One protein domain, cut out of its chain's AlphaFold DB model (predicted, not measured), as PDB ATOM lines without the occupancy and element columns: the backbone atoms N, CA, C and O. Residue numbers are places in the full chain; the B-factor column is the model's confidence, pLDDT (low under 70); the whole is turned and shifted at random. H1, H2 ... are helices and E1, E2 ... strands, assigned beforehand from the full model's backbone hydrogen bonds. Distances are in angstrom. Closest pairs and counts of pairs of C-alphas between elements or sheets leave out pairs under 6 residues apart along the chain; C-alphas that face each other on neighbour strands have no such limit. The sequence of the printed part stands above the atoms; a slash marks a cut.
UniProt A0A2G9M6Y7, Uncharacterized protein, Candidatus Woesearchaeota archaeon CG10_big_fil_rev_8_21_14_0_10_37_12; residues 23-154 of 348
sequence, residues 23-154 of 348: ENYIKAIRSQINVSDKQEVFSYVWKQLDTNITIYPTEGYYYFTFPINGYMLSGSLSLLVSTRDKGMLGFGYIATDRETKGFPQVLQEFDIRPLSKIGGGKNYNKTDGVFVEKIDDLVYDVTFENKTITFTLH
ATOM      1  N   GLU A  23     116.145 250.745 180.682       94.06
ATOM      2  CA  GLU A  23     116.636 252.126 180.667       94.06
ATOM      3  C   GLU A  23     118.163 252.192 180.828       94.06
ATOM      4  O   GLU A  23     118.828 252.876 180.048       94.06
ATOM      5  N   ASN A  24     118.728 251.460 181.797       91.12
ATOM      6  CA  ASN A  24     120.175 251.401 182.008       91.12
ATOM      7  C   ASN A  24     120.884 250.791 180.796       91.12
ATOM      8  O   ASN A  24     121.873 251.352 180.328       91.12
ATOM      9  N   TYR A  25     120.332 249.712 180.235       90.44
ATOM     10  CA  TYR A  25     120.848 249.090 179.016       90.44
ATOM     11  C   TYR A  25     120.888 250.075 177.830       90.44
ATOM     12  O   TYR A  25     121.936 250.269 177.216       90.44
ATOM     13  N   ILE A  26     119.779 250.772 177.542       91.00
ATOM     14  CA  ILE A  26     119.693 251.739 176.431       91.00
ATOM     15  C   ILE A  26     120.653 252.918 176.630       91.00
ATOM     16  O   ILE A  26     121.239 253.412 175.663       91.00
ATOM     17  N   LYS A  27     120.817 253.405 177.865       91.50
ATOM     18  CA  LYS A  27     121.780 254.477 178.157       91.50
ATOM     19  C   LYS A  27     123.218 254.012 177.929       91.50
ATOM     20  O   LYS A  27     123.998 254.727 177.299       91.50
ATOM     21  N   ALA A  28     123.555 252.816 178.398       89.38
ATOM     22  CA  ALA A  28     124.899 252.269 178.304       89.38
ATOM     23  C   ALA A  28     125.293 251.941 176.853       89.38
ATOM     24  O   ALA A  28     126.342 252.388 176.397       89.38
ATOM     25  N   ILE A  29     124.409 251.324 176.060       88.69
ATOM     26  CA  ILE A  29     124.714 250.992 174.659       88.69
ATOM     27  C   ILE A  29     124.942 252.231 173.771       88.69
ATOM     28  O   ILE A  29     125.617 252.159 172.746       88.69
ATOM     29  N   ARG A  30     124.394 253.389 174.168       87.88
ATOM     30  CA  ARG A  30     124.589 254.683 173.490       87.88
ATOM     31  C   ARG A  30     125.867 255.404 173.912       87.88
ATOM     32  O   ARG A  30     126.248 256.368 173.248       87.88
ATOM     33  N   SER A  31     126.505 254.967 174.992       89.62
ATOM     34  CA  SER A  31     127.786 255.517 175.434       89.62
ATOM     35  C   SER A  31     128.888 255.139 174.437       89.62
ATOM     36  O   SER A  31     128.772 254.131 173.738       89.62
ATOM     37  N   GLN A  32     129.908 255.993 174.316       89.75
ATOM     38  CA  GLN A  32     130.938 255.895 173.277       89.75
ATOM     39  C   GLN A  32     132.344 255.937 173.889       89.75
ATOM     40  O   GLN A  32     132.694 256.923 174.536       89.75
ATOM     41  N   ILE A  33     133.140 254.897 173.640       93.25
ATOM     42  CA  ILE A  33     134.589 254.817 173.897       93.25
ATOM     43  C   ILE A  33     135.311 254.253 172.665       93.25
ATOM     44  O   ILE A  33     134.698 253.576 171.840       93.25
ATOM     45  N   ASN A  34     136.614 254.462 172.512       92.12
ATOM     46  CA  ASN A  34     137.380 253.762 171.482       92.12
ATOM     47  C   ASN A  34     137.656 252.308 171.900       92.12
ATOM     48  O   ASN A  34     138.677 251.997 172.506       92.12
ATOM     49  N   VAL A  35     136.767 251.385 171.523       90.62
ATOM     50  CA  VAL A  35     136.896 249.948 171.842       90.62
ATOM     51  C   VAL A  35     138.106 249.258 171.194       90.62
ATOM     52  O   VAL A  35     138.429 248.129 171.557       90.62
ATOM     53  N   SER A  36     138.800 249.918 170.264       89.56
ATOM     54  CA  SER A  36     140.061 249.429 169.689       89.56
ATOM     55  C   SER A  36     141.293 249.860 170.497       89.56
ATOM     56  O   SER A  36     142.378 249.315 170.287       89.56
ATOM     57  N   ASP A  37     141.153 250.825 171.411       93.19
ATOM     58  CA  ASP A  37     142.219 251.254 172.312       93.19
ATOM     59  C   ASP A  37     142.129 250.494 173.642       93.19
ATOM     60  O   ASP A  37     141.303 250.775 174.511       93.19
ATOM     61  N   LYS A  38     143.040 249.535 173.820       94.19
ATOM     62  CA  LYS A  38     143.102 248.689 175.019       94.19
ATOM     63  C   LYS A  38     143.267 249.498 176.310       94.19
ATOM     64  O   LYS A  38     142.766 249.065 177.347       94.19
ATOM     65  N   GLN A  39     143.987 250.621 176.263       94.94
ATOM     66  CA  GLN A  39     144.213 251.477 177.427       94.94
ATOM     67  C   GLN A  39     142.939 252.238 177.786       94.94
ATOM     68  O   GLN A  39     142.612 252.365 178.967       94.94
ATOM     69  N   GLU A  40     142.207 252.720 176.781       95.50
ATOM     70  CA  GLU A  40     140.932 253.406 176.987       95.50
ATOM     71  C   GLU A  40     139.889 252.458 177.585       95.50
ATOM     72  O   GLU A  40     139.266 252.795 178.594       95.50
ATOM     73  N   VAL A  41     139.762 251.239 177.043       95.94
ATOM     74  CA  VAL A  41     138.833 250.231 177.577       95.94
ATOM     75  C   VAL A  41     139.216 249.828 179.001       95.94
ATOM     76  O   VAL A  41     138.352 249.815 179.875       95.94
ATOM     77  N   PHE A  42     140.501 249.568 179.274       97.50
ATOM     78  CA  PHE A  42     140.969 249.271 180.632       97.50
ATOM     79  C   PHE A  42     140.615 250.398 181.610       97.50
ATOM     80  O   PHE A  42     140.019 250.150 182.656       97.50
ATOM     81  N   SER A  43     140.907 251.647 181.240       96.88
ATOM     82  CA  SER A  43     140.625 252.818 182.079       96.88
ATOM     83  C   SER A  43     139.122 253.013 182.309       96.88
ATOM     84  O   SER A  43     138.709 253.422 183.396       96.88
ATOM     85  N   TYR A  44     138.290 252.709 181.308       95.94
ATOM     86  CA  TYR A  44     136.833 252.764 181.412       95.94
ATOM     87  C   TYR A  44     136.279 251.703 182.371       95.94
ATOM     88  O   TYR A  44     135.462 252.023 183.236       95.94
ATOM     89  N   VAL A  45     136.749 250.456 182.261       96.69
ATOM     90  CA  VAL A  45     136.389 249.375 183.192       96.69
ATOM     91  C   VAL A  45     136.818 249.750 184.607       96.69
ATOM     92  O   VAL A  45     135.986 249.783 185.510       96.69
ATOM     93  N   TRP A  46     138.081 250.139 184.788       97.81
ATOM     94  CA  TRP A  46     138.663 250.481 186.087       97.81
ATOM     95  C   TRP A  46     137.865 251.541 186.859       97.81
ATOM     96  O   TRP A  46     137.648 251.437 188.070       97.81
ATOM     97  N   LYS A  47     137.380 252.570 186.155       96.62
ATOM     98  CA  LYS A  47     136.599 253.660 186.756       96.62
ATOM     99  C   LYS A  47     135.277 253.186 187.355       96.62
ATOM    100  O   LYS A  47     134.872 253.747 188.371       96.62
ATOM    101  N   GLN A  48     134.663 252.151 186.789       94.38
ATOM    102  CA  GLN A  48     133.353 251.646 187.212       94.38
ATOM    103  C   GLN A  48     133.402 250.674 188.389       94.38
ATOM    104  O   GLN A  48     132.388 250.470 189.041       94.38
ATOM    105  N   LEU A  49     134.558 250.071 188.650       96.12
ATOM    106  CA  LEU A  49     134.693 249.068 189.698       96.12
ATOM    107  C   LEU A  49     134.520 249.653 191.106       96.12
ATOM    108  O   LEU A  49     134.868 250.807 191.348       96.12
ATOM    109  N   ASP A  50     134.067 248.854 192.063       95.44
ATOM    110  CA  ASP A  50     134.124 249.249 193.471       95.44
ATOM    111  C   ASP A  50     135.572 249.265 193.985       95.44
ATOM    112  O   ASP A  50     136.484 248.720 193.364       95.44
ATOM    113  N   THR A  51     135.812 249.923 195.122       97.12
ATOM    114  CA  THR A  51     137.149 249.956 195.746       97.12
ATOM    115  C   THR A  51     137.504 248.659 196.465       97.12
ATOM    116  O   THR A  51     138.661 248.473 196.817       97.12
ATOM    117  N   ASN A  52     136.531 247.775 196.692       97.25
ATOM    118  CA  ASN A  52     136.728 246.453 197.276       97.25
ATOM    119  C   ASN A  52     136.021 245.437 196.388       97.25
ATOM    120  O   ASN A  52     134.827 245.581 196.130       97.25
ATOM    121  N   ILE A  53     136.754 244.436 195.916       95.75
ATOM    122  CA  ILE A  53     136.239 243.414 195.006       95.75
ATOM    123  C   ILE A  53     136.628 242.043 195.526       95.75
ATOM    124  O   ILE A  53     137.775 241.813 195.911       95.75
ATOM    125  N   THR A  54     135.683 241.113 195.456       94.62
ATOM    126  CA  THR A  54     135.935 239.691 195.674       94.62
ATOM    127  C   THR A  54     135.938 238.966 194.335       94.62
ATOM    128  O   THR A  54     134.988 239.078 193.560       94.62
ATOM    129  N   ILE A  55     137.008 238.224 194.058       93.69
ATOM    130  CA  ILE A  55     137.087 237.316 192.915       93.69
ATOM    131  C   ILE A  55     136.585 235.952 193.372       93.69
ATOM    132  O   ILE A  55     137.234 235.325 194.201       93.69
ATOM    133  N   TYR A  56     135.430 235.524 192.866       90.50
ATOM    134  CA  TYR A  56     134.799 234.261 193.266       90.50
ATOM    135  C   TYR A  56     135.397 233.013 192.605       90.50
ATOM    136  O   TYR A  56     135.655 232.056 193.339       90.50
ATOM    137  N   PRO A  57     135.626 232.987 191.274       85.75
ATOM    138  CA  PRO A  57     136.154 231.799 190.618       85.75
ATOM    139  C   PRO A  57     137.553 231.467 191.128       85.75
ATOM    140  O   PRO A  57     138.383 232.354 191.364       85.75
ATOM    141  N   THR A  58     137.824 230.177 191.286       80.81
ATOM    142  CA  THR A  58     139.030 229.709 191.997       80.81
ATOM    143  C   THR A  58     140.323 230.010 191.234       80.81
ATOM    144  O   THR A  58     141.399 230.106 191.825       80.81
ATOM    145  N   GLU A  59     140.235 230.196 189.920       81.06
ATOM    146  CA  GLU A  59     141.377 230.487 189.051       81.06
ATOM    147  C   GLU A  59     141.814 231.963 189.028       81.06
ATOM    148  O   GLU A  59     142.927 232.269 188.590       81.06
ATOM    149  N   GLY A  60     141.003 232.883 189.562       88.44
ATOM    150  CA  GLY A  60     141.412 234.276 189.763       88.44
ATOM    151  C   GLY A  60     141.093 235.262 188.669       88.44
ATOM    152  O   GLY A  60     141.804 236.265 188.533       88.44
ATOM    153  N   TYR A  61     140.016 235.005 187.941       91.88
ATOM    154  CA  TYR A  61     139.462 235.921 186.963       91.88
ATOM    155  C   TYR A  61     138.248 236.649 187.541       91.88
ATOM    156  O   TYR A  61     137.267 236.057 187.983       91.88
ATOM    157  N   TYR A  62     138.321 237.975 187.531       95.00
ATOM    158  CA  TYR A  62     137.187 238.850 187.764       95.00
ATOM    159  C   TYR A  62     136.540 239.179 186.423       95.00
ATOM    160  O   TYR A  62     137.010 240.059 185.693       95.00
ATOM    161  N   TYR A  63     135.487 238.441 186.088       92.81
ATOM    162  CA  TYR A  63     134.744 238.623 184.849       92.81
ATOM    163  C   TYR A  63     133.823 239.837 184.905       92.81
ATOM    164  O   TYR A  63     133.226 240.156 185.932       92.81
ATOM    165  N   PHE A  64     133.672 240.500 183.765       92.62
ATOM    166  CA  PHE A  64     132.711 241.580 183.588       92.62
ATOM    167  C   PHE A  64     132.059 241.497 182.212       92.62
ATOM    168  O   PHE A  64     132.661 241.048 181.235       92.62
ATOM    169  N   THR A  65     130.827 241.995 182.129       90.81
ATOM    170  CA  THR A  65     130.148 242.258 180.864       90.81
ATOM    171  C   THR A  65     129.320 243.531 180.974       90.81
ATOM    172  O   THR A  65     128.731 243.803 182.022       90.81
ATOM    173  N   PHE A  66     129.303 244.347 179.923       90.62
ATOM    174  CA  PHE A  66     128.455 245.531 179.859       90.62
ATOM    175  C   PHE A  66     128.192 245.975 178.411       90.62
ATOM    176  O   PHE A  66     129.055 245.818 177.540       90.62
ATOM    177  N   PRO A  67     127.021 246.575 178.139       90.75
ATOM    178  CA  PRO A  67     126.735 247.191 176.849       90.75
ATOM    179  C   PRO A  67     127.508 248.506 176.660       90.75
ATOM    180  O   PRO A  67     127.532 249.353 177.555       90.75
ATOM    181  N   ILE A  68     128.106 248.709 175.483       90.44
ATOM    182  CA  ILE A  68     128.843 249.929 175.112       90.44
ATOM    183  C   ILE A  68     128.963 250.039 173.584       90.44
ATOM    184  O   ILE A  68     129.148 249.028 172.917       90.44
ATOM    185  N   ASN A  69     128.880 251.236 172.993       89.25
ATOM    186  CA  ASN A  69     129.069 251.452 171.545       89.25
ATOM    187  C   ASN A  69     128.164 250.625 170.597       89.25
ATOM    188  O   ASN A  69     128.529 250.419 169.441       89.25
ATOM    189  N   GLY A  70     127.000 250.136 171.027       85.31
ATOM    190  CA  GLY A  70     126.230 249.175 170.216       85.31
ATOM    191  C   GLY A  70     126.616 247.705 170.415       85.31
ATOM    192  O   GLY A  70     125.979 246.849 169.812       85.31
ATOM    193  N   TYR A  71     127.621 247.408 171.240       84.94
ATOM    194  CA  TYR A  71     128.154 246.070 171.499       84.94
ATOM    195  C   TYR A  71     127.858 245.599 172.917       84.94
ATOM    196  O   TYR A  71     127.657 246.412 173.820       84.94
ATOM    197  N   MET A  72     127.945 244.286 173.118       86.56
ATOM    198  CA  MET A  72     128.186 243.688 174.426       86.56
ATOM    199  C   MET A  72     129.684 243.442 174.577       86.56
ATOM    200  O   MET A  72     130.263 242.625 173.859       86.56
ATOM    201  N   LEU A  73     130.325 244.175 175.484       89.75
ATOM    202  CA  LEU A  73     131.738 243.996 175.795       89.75
ATOM    203  C   LEU A  73     131.852 243.069 176.998       89.75
ATOM    204  O   LEU A  73     131.279 243.351 178.046       89.75
ATOM    205  N   SER A  74     132.606 241.988 176.843       90.81
ATOM    206  CA  SER A  74     132.888 241.026 177.907       90.81
ATOM    207  C   SER A  74     134.391 240.859 178.067       90.81
ATOM    208  O   SER A  74     135.148 241.028 177.111       90.81
ATOM    209  N   GLY A  75     134.842 240.550 179.273       92.75
ATOM    210  CA  GLY A  75     136.262 240.422 179.551       92.75
ATOM    211  C   GLY A  75     136.543 240.037 180.988       92.75
ATOM    212  O   GLY A  75     135.638 239.680 181.742       92.75
ATOM    213  N   SER A  76     137.812 240.126 181.359       95.06
ATOM    214  CA  SER A  76     138.262 239.815 182.705       95.06
ATOM    215  C   SER A  76     139.468 240.645 183.127       95.06
ATOM    216  O   SER A  76     140.287 241.084 182.310       95.06
ATOM    217  N   LEU A  77     139.557 240.869 184.436       97.31
ATOM    218  CA  LEU A  77     140.794 241.212 185.129       97.31
ATOM    219  C   LEU A  77     141.317 239.951 185.810       97.31
ATOM    220  O   LEU A  77     140.527 239.237 186.418       97.31
ATOM    221  N   SER A  78     142.618 239.674 185.744       94.25
ATOM    222  CA  SER A  78     143.169 238.453 186.338       94.25
ATOM    223  C   SER A  78     144.375 238.695 187.238       94.25
ATOM    224  O   SER A  78     145.335 239.388 186.887       94.25
ATOM    225  N   LEU A  79     144.328 238.074 188.417       94.31
ATOM    226  CA  LEU A  79     145.425 237.996 189.382       94.31
ATOM    227  C   LEU A  79     145.916 236.548 189.448       94.31
ATOM    228  O   LEU A  79     145.743 235.828 190.437       94.31
ATOM    229  N   LEU A  80     146.536 236.107 188.353       91.06
ATOM    230  CA  LEU A  80     147.027 234.739 188.220       91.06
ATOM    231  C   LEU A  80     148.197 234.476 189.164       91.06
ATOM    232  O   LEU A  80     149.043 235.340 189.401       91.06
ATOM    233  N   VAL A  81     148.306 233.237 189.641       90.88
ATOM    234  CA  VAL A  81     149.408 232.798 190.519       90.88
ATOM    235  C   VAL A  81     150.786 232.966 189.884       90.88
ATOM    236  O   VAL A  81     151.781 233.176 190.577       90.88
ATOM    237  N   SER A  82     150.852 232.934 188.556       88.25
ATOM    238  CA  SER A  82     152.082 233.095 187.790       88.25
ATOM    239  C   SER A  82     152.531 234.557 187.639       88.25
ATOM    240  O   SER A  82     153.702 234.785 187.303       88.25
ATOM    241  N   THR A  83     151.655 235.542 187.889       92.12
ATOM    242  CA  THR A  83     151.885 236.960 187.550       92.12
ATOM    243  C   THR A  83     151.626 237.946 188.693       92.12
ATOM    244  O   THR A  83     152.379 238.914 188.805       92.12
ATOM    245  N   ARG A  84     150.650 237.712 189.580       94.19
ATOM    246  CA  ARG A  84     150.236 238.688 190.611       94.19
ATOM    247  C   ARG A  84     151.371 239.117 191.547       94.19
ATOM    248  O   ARG A  84     151.613 240.308 191.715       94.19
ATOM    249  N   ASP A  85     152.168 238.164 192.037       95.50
ATOM    250  CA  ASP A  85     153.314 238.428 192.929       95.50
ATOM    251  C   ASP A  85     154.491 239.102 192.208       95.50
ATOM    252  O   ASP A  85     155.430 239.583 192.839       95.50
ATOM    253  N   LYS A  86     154.454 239.152 190.872       96.00
ATOM    254  CA  LYS A  86     155.417 239.891 190.043       96.00
ATOM    255  C   LYS A  86     154.954 241.326 189.770       96.00
ATOM    256  O   LYS A  86     155.588 242.024 188.980       96.00
ATOM    257  N   GLY A  87     153.866 241.763 190.403       97.44
ATOM    258  CA  GLY A  87     153.328 243.108 190.251       97.44
ATOM    259  C   GLY A  87     152.543 243.303 188.949       97.44
ATOM    260  O   GLY A  87     152.621 244.379 188.354       97.44
ATOM    261  N   MET A  88     151.865 242.258 188.461       97.62
ATOM    262  CA  MET A  88     151.179 242.262 187.166       97.62
ATOM    263  C   MET A  88     149.685 241.959 187.312       97.62
ATOM    264  O   MET A  88     149.306 241.033 188.027       97.62
ATOM    265  N   LEU A  89     148.862 242.707 186.577       97.69
ATOM    266  CA  LEU A  89     147.418 242.507 186.446       97.69
ATOM    267  C   LEU A  89     147.099 242.131 184.998       97.69
ATOM    268  O   LEU A  89     147.405 242.894 184.080       97.69
ATOM    269  N   GLY A  90     146.490 240.971 184.777       96.62
ATOM    270  CA  GLY A  90     145.987 240.607 183.458       96.62
ATOM    271  C   GLY A  90     144.709 241.372 183.131       96.62
ATOM    272  O   GLY A  90     143.874 241.602 184.003       96.62
ATOM    273  N   PHE A  91     144.557 241.777 181.875       97.56
ATOM    274  CA  PHE A  91     143.322 242.352 181.355       97.56
ATOM    275  C   PHE A  91     143.081 241.844 179.941       97.56
ATOM    276  O   PHE A  91     143.980 241.915 179.096       97.56
ATOM    277  N   GLY A  92     141.865 241.378 179.678       95.25
ATOM    278  CA  GLY A  92     141.413 240.956 178.361       95.25
ATOM    279  C   GLY A  92     139.956 241.330 178.146       95.25
ATOM    280  O   GLY A  92     139.169 241.330 179.089       95.25
ATOM    281  N   TYR A  93     139.594 241.662 176.912       94.06
ATOM    282  CA  TYR A  93     138.212 241.908 176.530       94.06
ATOM    283  C   TYR A  93     137.955 241.578 175.062       94.06
ATOM    284  O   TYR A  93     138.860 241.594 174.223       94.06
ATOM    285  N   ILE A  94     136.687 241.343 174.760       89.88
ATOM    286  CA  ILE A  94     136.147 241.168 173.420       89.88
ATOM    287  C   ILE A  94     134.810 241.905 173.327       89.88
ATOM    288  O   ILE A  94     134.015 241.901 174.265       89.88
ATOM    289  N   ALA A  95     134.571 242.566 172.199       84.69
ATOM    290  CA  ALA A  95     133.272 243.118 171.862       84.69
ATOM    291  C   ALA A  95     132.521 242.110 170.991       84.69
ATOM    292  O   ALA A  95     133.026 241.643 169.971       84.69
ATOM    293  N   THR A  96     131.305 241.792 171.404       74.81
ATOM    294  CA  THR A  96     130.391 240.906 170.690       74.81
ATOM    295  C   THR A  96     129.194 241.709 170.204       74.81
ATOM    296  O   THR A  96     128.752 242.669 170.837       74.81
ATOM    297  N   ASP A  97     128.695 241.348 169.030       58.50
ATOM    298  CA  ASP A  97     127.600 242.039 168.353       58.50
ATOM    299  C   ASP A  97     126.213 241.688 168.918       58.50
ATOM    300  O   ASP A  97     125.211 242.247 168.470       58.50
ATOM    301  N   ARG A  98     126.133 240.770 169.896       58.12
ATOM    302  CA  ARG A  98     124.882 240.156 170.362       58.12
ATOM    303  C   ARG A  98     124.897 239.739 171.834       58.12
ATOM    304  O   ARG A  98     125.921 239.311 172.347       58.12
ATOM    305  N   GLU A  99     123.704 239.734 172.440       49.88
ATOM    306  CA  GLU A  99     123.364 238.911 173.620       49.88
ATOM    307  C   GLU A  99     123.137 237.425 173.253       49.88
ATOM    308  O   GLU A  99     123.284 236.553 174.095       49.88
ATOM    309  N   THR A 100     122.803 237.114 171.993       42.09
ATOM    310  CA  THR A 100     122.574 235.748 171.484       42.09
ATOM    311  C   THR A 100     123.790 235.247 170.702       42.09
ATOM    312  O   THR A 100     124.105 235.810 169.647       42.09
ATOM    313  N   LYS A 101     124.458 234.180 171.137       47.34
ATOM    314  CA  LYS A 101     125.553 233.564 170.372       47.34
ATOM    315  C   LYS A 101     124.973 232.775 169.185       47.34
ATOM    316  O   LYS A 101     124.695 231.592 169.255       47.34
ATOM    317  N   GLY A 102     124.735 233.493 168.085       49.31
ATOM    318  CA  GLY A 102     124.245 232.960 166.810       49.31
ATOM    319  C   GLY A 102     123.846 234.073 165.833       49.31
ATOM    320  O   GLY A 102     122.801 234.696 165.989       49.31
ATOM    321  N   PHE A 103     124.694 234.401 164.852       51.09
ATOM    322  CA  PHE A 103     124.500 233.899 163.490       51.09
ATOM    323  C   PHE A 103     123.103 233.813 162.850       51.09
ATOM    324  O   PHE A 103     122.896 232.761 162.248       51.09
ATOM    325  N   PRO A 104     122.119 234.733 162.945       54.78
ATOM    326  CA  PRO A 104     120.810 234.445 162.384       54.78
ATOM    327  C   PRO A 104     121.020 234.295 160.886       54.78
ATOM    328  O   PRO A 104     121.706 235.114 160.269       54.78
ATOM    329  N   GLN A 105     120.482 233.213 160.326       54.22
ATOM    330  CA  GLN A 105     120.726 232.823 158.935       54.22
ATOM    331  C   GLN A 105     120.516 234.006 157.980       54.22
ATOM    332  O   GLN A 105     121.325 234.231 157.089       54.22
ATOM    333  N   VAL A 106     119.537 234.863 158.293       53.69
ATOM    334  CA  VAL A 106     119.252 236.109 157.575       53.69
ATOM    335  C   VAL A 106     120.464 237.040 157.421       53.69
ATOM    336  O   VAL A 106     120.623 237.648 156.376       53.69
ATOM    337  N   LEU A 107     121.354 237.167 158.411       53.88
ATOM    338  CA  LEU A 107     122.550 238.010 158.290       53.88
ATOM    339  C   LEU A 107     123.691 237.303 157.541       53.88
ATOM    340  O   LEU A 107     124.515 237.991 156.937       53.88
ATOM    341  N   GLN A 108     123.724 235.962 157.534       56.00
ATOM    342  CA  GLN A 108     124.646 235.193 156.683       56.00
ATOM    343  C   GLN A 108     124.289 235.384 155.203       56.00
ATOM    344  O   GLN A 108     125.178 235.574 154.376       56.00
ATOM    345  N   GLU A 109     122.990 235.438 154.885       57.75
ATOM    346  CA  GLU A 109     122.483 235.766 153.543       57.75
ATOM    347  C   GLU A 109     122.909 237.168 153.067       57.75
ATOM    348  O   GLU A 109     122.996 237.409 151.864       57.75
ATOM    349  N   PHE A 110     123.221 238.082 153.994       59.50
ATOM    350  CA  PHE A 110     123.682 239.441 153.690       59.50
ATOM    351  C   PHE A 110     125.219 239.620 153.691       59.50
ATOM    352  O   PHE A 110     125.669 240.753 153.535       59.50
ATOM    353  N   ASP A 111     126.029 238.561 153.869       56.91
ATOM    354  CA  ASP A 111     127.509 238.627 154.045       56.91
ATOM    355  C   ASP A 111     127.948 239.671 155.097       56.91
ATOM    356  O   ASP A 111     129.025 240.270 155.041       56.91
ATOM    357  N   ILE A 112     127.093 239.916 156.093       57.56
ATOM    358  CA  ILE A 112     127.465 240.727 157.247       57.56
ATOM    359  C   ILE A 112     128.310 239.802 158.113       57.56
ATOM    360  O   ILE A 112     127.805 238.828 158.650       57.56
ATOM    361  N   ARG A 113     129.621 240.031 158.199       54.69
ATOM    362  CA  ARG A 113     130.507 239.150 158.974       54.69
ATOM    363  C   ARG A 113     130.403 239.449 160.472       54.69
ATOM    364  O   ARG A 113     130.342 240.628 160.825       54.69
ATOM    365  N   PRO A 114     130.455 238.424 161.349       54.91
ATOM    366  CA  PRO A 114     130.541 238.632 162.790       54.91
ATOM    367  C   PRO A 114     131.724 239.533 163.149       54.91
ATOM    368  O   PRO A 114     132.790 239.458 162.527       54.91
ATOM    369  N   LEU A 115     131.556 240.352 164.184       56.69
ATOM    370  CA  LEU A 115     132.550 241.314 164.681       56.69
ATOM    371  C   LEU A 115     133.743 240.669 165.416       56.69
ATOM    372  O   LEU A 115     134.264 241.223 166.380       56.69
ATOM    373  N   SER A 116     134.254 239.532 164.935       53.38
ATOM    374  CA  SER A 116     135.317 238.732 165.571       53.38
ATOM    375  C   SER A 116     136.694 239.411 165.687       53.38
ATOM    376  O   SER A 116     137.684 238.755 165.997       53.38
ATOM    377  N   LYS A 117     136.803 240.722 165.439       62.28
ATOM    378  CA  LYS A 117     138.075 241.462 165.419       62.28
ATOM    379  C   LYS A 117     138.203 242.580 166.449       62.28
ATOM    380  O   LYS A 117     139.275 243.178 166.516       62.28
ATOM    381  N   ILE A 118     137.167 242.891 167.226       80.31
ATOM    382  CA  ILE A 118     137.250 243.962 168.226       80.31
ATOM    383  C   ILE A 118     137.483 243.339 169.597       80.31
ATOM    384  O   ILE A 118     136.579 242.791 170.218       80.31
ATOM    385  N   GLY A 119     138.720 243.420 170.066       87.25
ATOM    386  CA  GLY A 119     139.125 242.900 171.360       87.25
ATOM    387  C   GLY A 119     140.619 243.057 171.574       87.25
ATOM    388  O   GLY A 119     141.373 243.464 170.684       87.25
ATOM    389  N   GLY A 120     141.065 242.731 172.774       90.94
ATOM    390  CA  GLY A 120     142.470 242.784 173.106       90.94
ATOM    391  C   GLY A 120     142.729 242.504 174.568       90.94
ATOM    392  O   GLY A 120     141.856 242.601 175.418       90.94
ATOM    393  N   GLY A 121     143.982 242.202 174.861       92.06
ATOM    394  CA  GLY A 121     144.456 242.096 176.224       92.06
ATOM    395  C   GLY A 121     145.947 242.347 176.313       92.06
ATOM    396  O   GLY A 121     146.633 242.455 175.283       92.06
ATOM    397  N   LYS A 122     146.414 242.495 177.549       93.88
ATOM    398  CA  LYS A 122     147.820 242.434 177.960       93.88
ATOM    399  C   LYS A 122     147.898 242.281 179.479       93.88
ATOM    400  O   LYS A 122     146.925 242.524 180.187       93.88
ATOM    401  N   ASN A 123     149.090 241.964 179.970       95.62
ATOM    402  CA  ASN A 123     149.411 242.141 181.378       95.62
ATOM    403  C   ASN A 123     149.898 243.573 181.611       95.62
ATOM    404  O   ASN A 123     150.881 243.998 181.002       95.62
ATOM    405  N   TYR A 124     149.214 244.295 182.489       97.88
ATOM    406  CA  TYR A 124     149.596 245.617 182.956       97.88
ATOM    407  C   TYR A 124     150.551 245.505 184.139       97.88
ATOM    408  O   TYR A 124     150.416 244.615 184.978       97.88
ATOM    409  N   ASN A 125     151.515 246.415 184.208       98.00
ATOM    410  CA  ASN A 125     152.446 246.525 185.326       98.00
ATOM    411  C   ASN A 125     152.842 247.994 185.564       98.00
ATOM    412  O   ASN A 125     152.289 248.910 184.951       98.00
ATOM    413  N   LYS A 126     153.840 248.230 186.424       97.75
ATOM    414  CA  LYS A 126     154.309 249.580 186.774       97.75
ATOM    415  C   LYS A 126     154.674 250.457 185.569       97.75
ATOM    416  O   LYS A 126     154.513 251.669 185.640       97.75
ATOM    417  N   THR A 127     155.161 249.878 184.468       97.56
ATOM    418  CA  THR A 127     155.497 250.635 183.246       97.56
ATOM    419  C   THR A 127     154.262 251.166 182.528       97.56
ATOM    420  O   THR A 127     154.366 252.133 181.783       97.56
ATOM    421  N   ASP A 128     153.103 250.555 182.770       97.56
ATOM    422  CA  ASP A 128     151.797 250.975 182.265       97.56
ATOM    423  C   ASP A 128     151.043 251.875 183.265       97.56
ATOM    424  O   ASP A 128     149.882 252.207 183.043       97.56
ATOM    425  N   GLY A 129     151.676 252.248 184.386       97.69
ATOM    426  CA  GLY A 129     151.050 253.022 185.462       97.69
ATOM    427  C   GLY A 129     150.154 252.204 186.398       97.69
ATOM    428  O   GLY A 129     149.423 252.797 187.188       97.69
ATOM    429  N   VAL A 130     150.205 250.868 186.320       98.50
ATOM    430  CA  VAL A 130     149.461 249.958 187.204       98.50
ATOM    431  C   VAL A 130     150.399 249.391 188.264       98.50
ATOM    432  O   VAL A 130     151.393 248.742 187.948       98.50
ATOM    433  N   PHE A 131     150.081 249.608 189.533       98.50
ATOM    434  CA  PHE A 131     150.871 249.130 190.666       98.50
ATOM    435  C   PHE A 131     150.082 248.053 191.395       98.50
ATOM    436  O   PHE A 131     149.024 248.345 191.937       98.50
ATOM    437  N   VAL A 132     150.586 246.822 191.389       98.44
ATOM    438  CA  VAL A 132     149.997 245.693 192.120       98.44
ATOM    439  C   VAL A 132     150.869 245.423 193.343       98.44
ATOM    440  O   VAL A 132     152.049 245.093 193.199       98.44
ATOM    441  N   GLU A 133     150.296 245.580 194.529       98.19
ATOM    442  CA  GLU A 133     150.935 245.361 195.822       98.19
ATOM    443  C   GLU A 133     150.245 244.209 196.556       98.19
ATOM    444  O   GLU A 133     149.022 244.157 196.667       98.19
ATOM    445  N   LYS A 134     151.043 243.262 197.052       97.94
ATOM    446  CA  LYS A 134     150.548 242.149 197.857       97.94
ATOM    447  C   LYS A 134     150.362 242.618 199.302       97.94
ATOM    448  O   LYS A 134     151.347 242.963 199.951       97.94
ATOM    449  N   ILE A 135     149.126 242.585 199.791       98.19
ATOM    450  CA  ILE A 135     148.767 242.947 201.170       98.19
ATOM    451  C   ILE A 135     148.744 241.703 202.065       98.19
ATOM    452  O   ILE A 135     149.251 241.736 203.183       98.19
ATOM    453  N   ASP A 136     148.217 240.595 201.543       96.62
ATOM    454  CA  ASP A 136     148.224 239.266 202.166       96.62
ATOM    455  C   ASP A 136     148.342 238.186 201.072       96.62
ATOM    456  O   ASP A 136     148.386 238.501 199.881       96.62
ATOM    457  N   ASP A 137     148.399 236.903 201.430       93.31
ATOM    458  CA  ASP A 137     148.559 235.788 200.488       93.31
ATOM    459  C   ASP A 137     147.537 235.772 199.348       93.31
ATOM    460  O   ASP A 137     147.865 235.343 198.239       93.31
ATOM    461  N   LEU A 138     146.331 236.276 199.608       94.69
ATOM    462  CA  LEU A 138     145.207 236.311 198.674       94.69
ATOM    463  C   LEU A 138     144.526 237.686 198.614       94.69
ATOM    464  O   LEU A 138     143.395 237.796 198.141       94.69
ATOM    465  N   VAL A 139     145.211 238.732 199.081       97.44
ATOM    466  CA  VAL A 139     144.700 240.109 199.086       97.44
ATOM    467  C   VAL A 139     145.721 241.023 198.426       97.44
ATOM    468  O   VAL A 139     146.883 241.069 198.835       97.44
ATOM    469  N   TYR A 140     145.285 241.748 197.400       98.38
ATOM    470  CA  TYR A 140     146.143 242.607 196.592       98.38
ATOM    471  C   TYR A 140     145.516 243.981 196.422       98.38
ATOM    472  O   TYR A 140     144.382 244.095 195.956       98.38
ATOM    473  N   ASP A 141     146.284 245.021 196.721       98.62
ATOM    474  CA  ASP A 141     145.929 246.380 196.349       98.62
ATOM    475  C   ASP A 141     146.466 246.655 194.953       98.62
ATOM    476  O   ASP A 141     147.651 246.486 194.659       98.62
ATOM    477  N   VAL A 142     145.578 247.087 194.070       98.62
ATOM    478  CA  VAL A 142     145.937 247.448 192.708       98.62
ATOM    479  C   VAL A 142     145.586 248.908 192.495       98.62
ATOM    480  O   VAL A 142     144.439 249.315 192.654       98.62
ATOM    481  N   THR A 143     146.589 249.711 192.152       98.69
ATOM    482  CA  THR A 143     146.457 251.153 191.938       98.69
ATOM    483  C   THR A 143     146.673 251.491 190.475       98.69
ATOM    484  O   THR A 143     147.685 251.112 189.885       98.69
ATOM    485  N   PHE A 144     145.742 252.245 189.900       98.50
ATOM    486  CA  PHE A 144     145.861 252.832 188.570       98.50
ATOM    487  C   PHE A 144     145.238 254.232 188.575       98.50
ATOM    488  O   PHE A 144     144.166 254.448 189.149       98.50
ATOM    489  N   GLU A 145     145.932 255.194 187.958       96.00
ATOM    490  CA  GLU A 145     145.647 256.629 188.101       96.00
ATOM    491  C   GLU A 145     145.575 257.027 189.594       96.00
ATOM    492  O   GLU A 145     146.523 256.792 190.340       96.00
ATOM    493  N   ASN A 146     144.459 257.608 190.045       95.38
ATOM    494  CA  ASN A 146     144.251 258.047 191.431       95.38
ATOM    495  C   ASN A 146     143.300 257.118 192.208       95.38
ATOM    496  O   ASN A 146     142.672 257.554 193.174       95.38
ATOM    497  N   LYS A 147     143.127 255.868 191.758       98.38
ATOM    498  CA  LYS A 147     142.198 254.908 192.358       98.38
ATOM    499  C   LYS A 147     142.913 253.604 192.690       98.38
ATOM    500  O   LYS A 147     143.479 252.960 191.806       98.38
ATOM    501  N   THR A 148     142.817 253.219 193.955       98.62
ATOM    502  CA  THR A 148     143.247 251.918 194.467       98.62
ATOM    503  C   THR A 148     142.022 251.046 194.693       98.62
ATOM    504  O   THR A 148     141.007 251.516 195.212       98.62
ATOM    505  N   ILE A 149     142.112 249.794 194.259       98.62
ATOM    506  CA  ILE A 149     141.096 248.768 194.454       98.62
ATOM    507  C   ILE A 149     141.755 247.601 195.181       98.62
ATOM    508  O   ILE A 149     142.773 247.086 194.716       98.62
ATOM    509  N   THR A 150     141.155 247.179 196.286       98.62
ATOM    510  CA  THR A 150     141.551 245.981 197.023       98.62
ATOM    511  C   THR A 150     140.827 244.774 196.435       98.62
ATOM    512  O   THR A 150     139.599 244.670 196.500       98.62
ATOM    513  N   PHE A 151     141.593 243.855 195.856       98.06
ATOM    514  CA  PHE A 151     141.114 242.577 195.348       98.06
ATOM    515  C   PHE A 151     141.340 241.489 196.394       98.06
ATOM    516  O   PHE A 151     142.473 241.242 196.807       98.06
ATOM    517  N   THR A 152     140.266 240.809 196.778       96.94
ATOM    518  CA  THR A 152     140.300 239.612 197.624       96.94
ATOM    519  C   THR A 152     139.996 238.392 196.765       96.94
ATOM    520  O   THR A 152     138.927 238.310 196.160       96.94
ATOM    521  N   LEU A 153     140.920 237.437 196.705       94.12
ATOM    522  CA  LEU A 153     140.690 236.161 196.034       94.12
ATOM    523  C   LEU A 153     139.883 235.268 196.979       94.12
ATOM    524  O   LEU A 153     140.366 234.909 198.056       94.12
ATOM    525  N   HIS A 154     138.637 234.959 196.611       91.25
ATOM    526  CA  HIS A 154     137.755 234.143 197.440       91.25
ATOM    527  C   HIS A 154     138.372 232.767 197.648       91.25
ATOM    528  O   HIS A 154     138.837 232.117 196.711       91.25
TER     529      HIS A 154
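Overview. This is residues 23 to 154 of the 348 residues of an uncharacterized protein of Candidatus Woesearchaeota archaeon CG10_big_fil_rev_8_21_14_0_10_37_12 (UniProt A0A2G9M6Y7). Two twisted four-stranded sheets meet at an angle, with helix H2 in the corner between them: H2 crosses one face of the longer-stranded sheet E2 E3 E4 E5, and the second sheet, E1 E8 E7 E6, stands as a wall across one end of those strands. At the other end of the longer-stranded sheet, H1 sits by the turn between E2 and E3, and the loop with the tiny helix H3 reaches away from the body, residues 104 to 111 sticking out free. The printed part has 132 residues, with three named helices and eight named strands in the order H1 H2 E1 E2 E3 E4 H3 E5 E6 E7 E8, of the mixed class, helices and strands. The sheet E2 E3 E4 E5 is all antiparallel and the sheet E1 E8 E7 E6 is mixed. The whole is only just compact, close to loose, with a radius of gyration of the C-alphas of 16.5 A, and elongated, spanning 54 by 28 by 27 A.

Arrangement. Begin with E2, residues 61 to 68, and E3, residues 71 to 78, an antiparallel hairpin where N 64 and O 75 are 2.9 A apart, within hydrogen-bond range. E3 forms another hairpin with E4, residues 89 to 96, with N 74 and O 94 at 2.9 A; E2 E3 E4 is a meander, each strand the antiparallel neighbour of the one before. E5, residues 119 to 124, is an edge strand antiparallel to E4, with N 91 and O 122 at 3.0 A. This sheet is strongly twisted. Look next at H2, residues 38 to 48, which is on one face of it at a height of 9.0 A, making two layers, a helix over a sheet. H2 lies over E3 and E4, and runs across the strands, at 82 degrees to E3 on the local plane. Its closest C-alphas to E5 are those of Lys 38 and Gly 120, 6.2 A. H1, residues 23 to 29, is on this sheet too; the C-alphas of Ile 29 and Ile 68 of E2 are its closest pair, 4.3 A. Now turn to the second sheet, also strongly twisted: E6, residues 130 to 136, E7, residues 139 to 144, and E8, residues 147 to 153, form a second meander. N 133 and O 141 are 2.8 A apart between E6 and E7, and N 142 and O 149 are 2.9 A apart between E7 and E8. E1, residues 52 to 55, is parallel to E8, with N 53 and O 150 at 2.9 A. H2 is on this sheet as well, with 9 pairs of C-alphas within 10 A. The closest C-alphas of E1 and E2 are those of Ile 55 and Tyr 62, 5.4 A. H3, residues 105 to 108, is on neither sheet. H1 has each O i to N i+4 pair within hydrogen-bond range, H2 has 6 of 7, and H3 is too short for such a pair.

Along the chain. Find C-alpha 23 at (116.636, 252.126, 180.667), where H1 begins; H1 is 10.1 A long and H2 is 15.9 A. E2, E3 and E4 measure 21.2 A, 22.4 A and 23.3 A; E4 starts at C-alpha 89, (147.418, 242.507, 186.446). E5 measures 15.9 A, E6 18.4 A, E7 16.5 A and E8 19.2 A, and E8 ends at C-alpha 153, (140.690, 236.161, 196.034). E1 and H3 are short.

Size, cuts and confidence. The C-alphas farthest apart are those of Glu 109 and Asp 136, 55.1 A. Without residues 104 to 111 the body spans 48 by 28 by 28 A. The printed part has no cut, and no link is long. Mean pLDDT of the printed part is 87.3; look for low confidence, under 70, at residues 97 to 117.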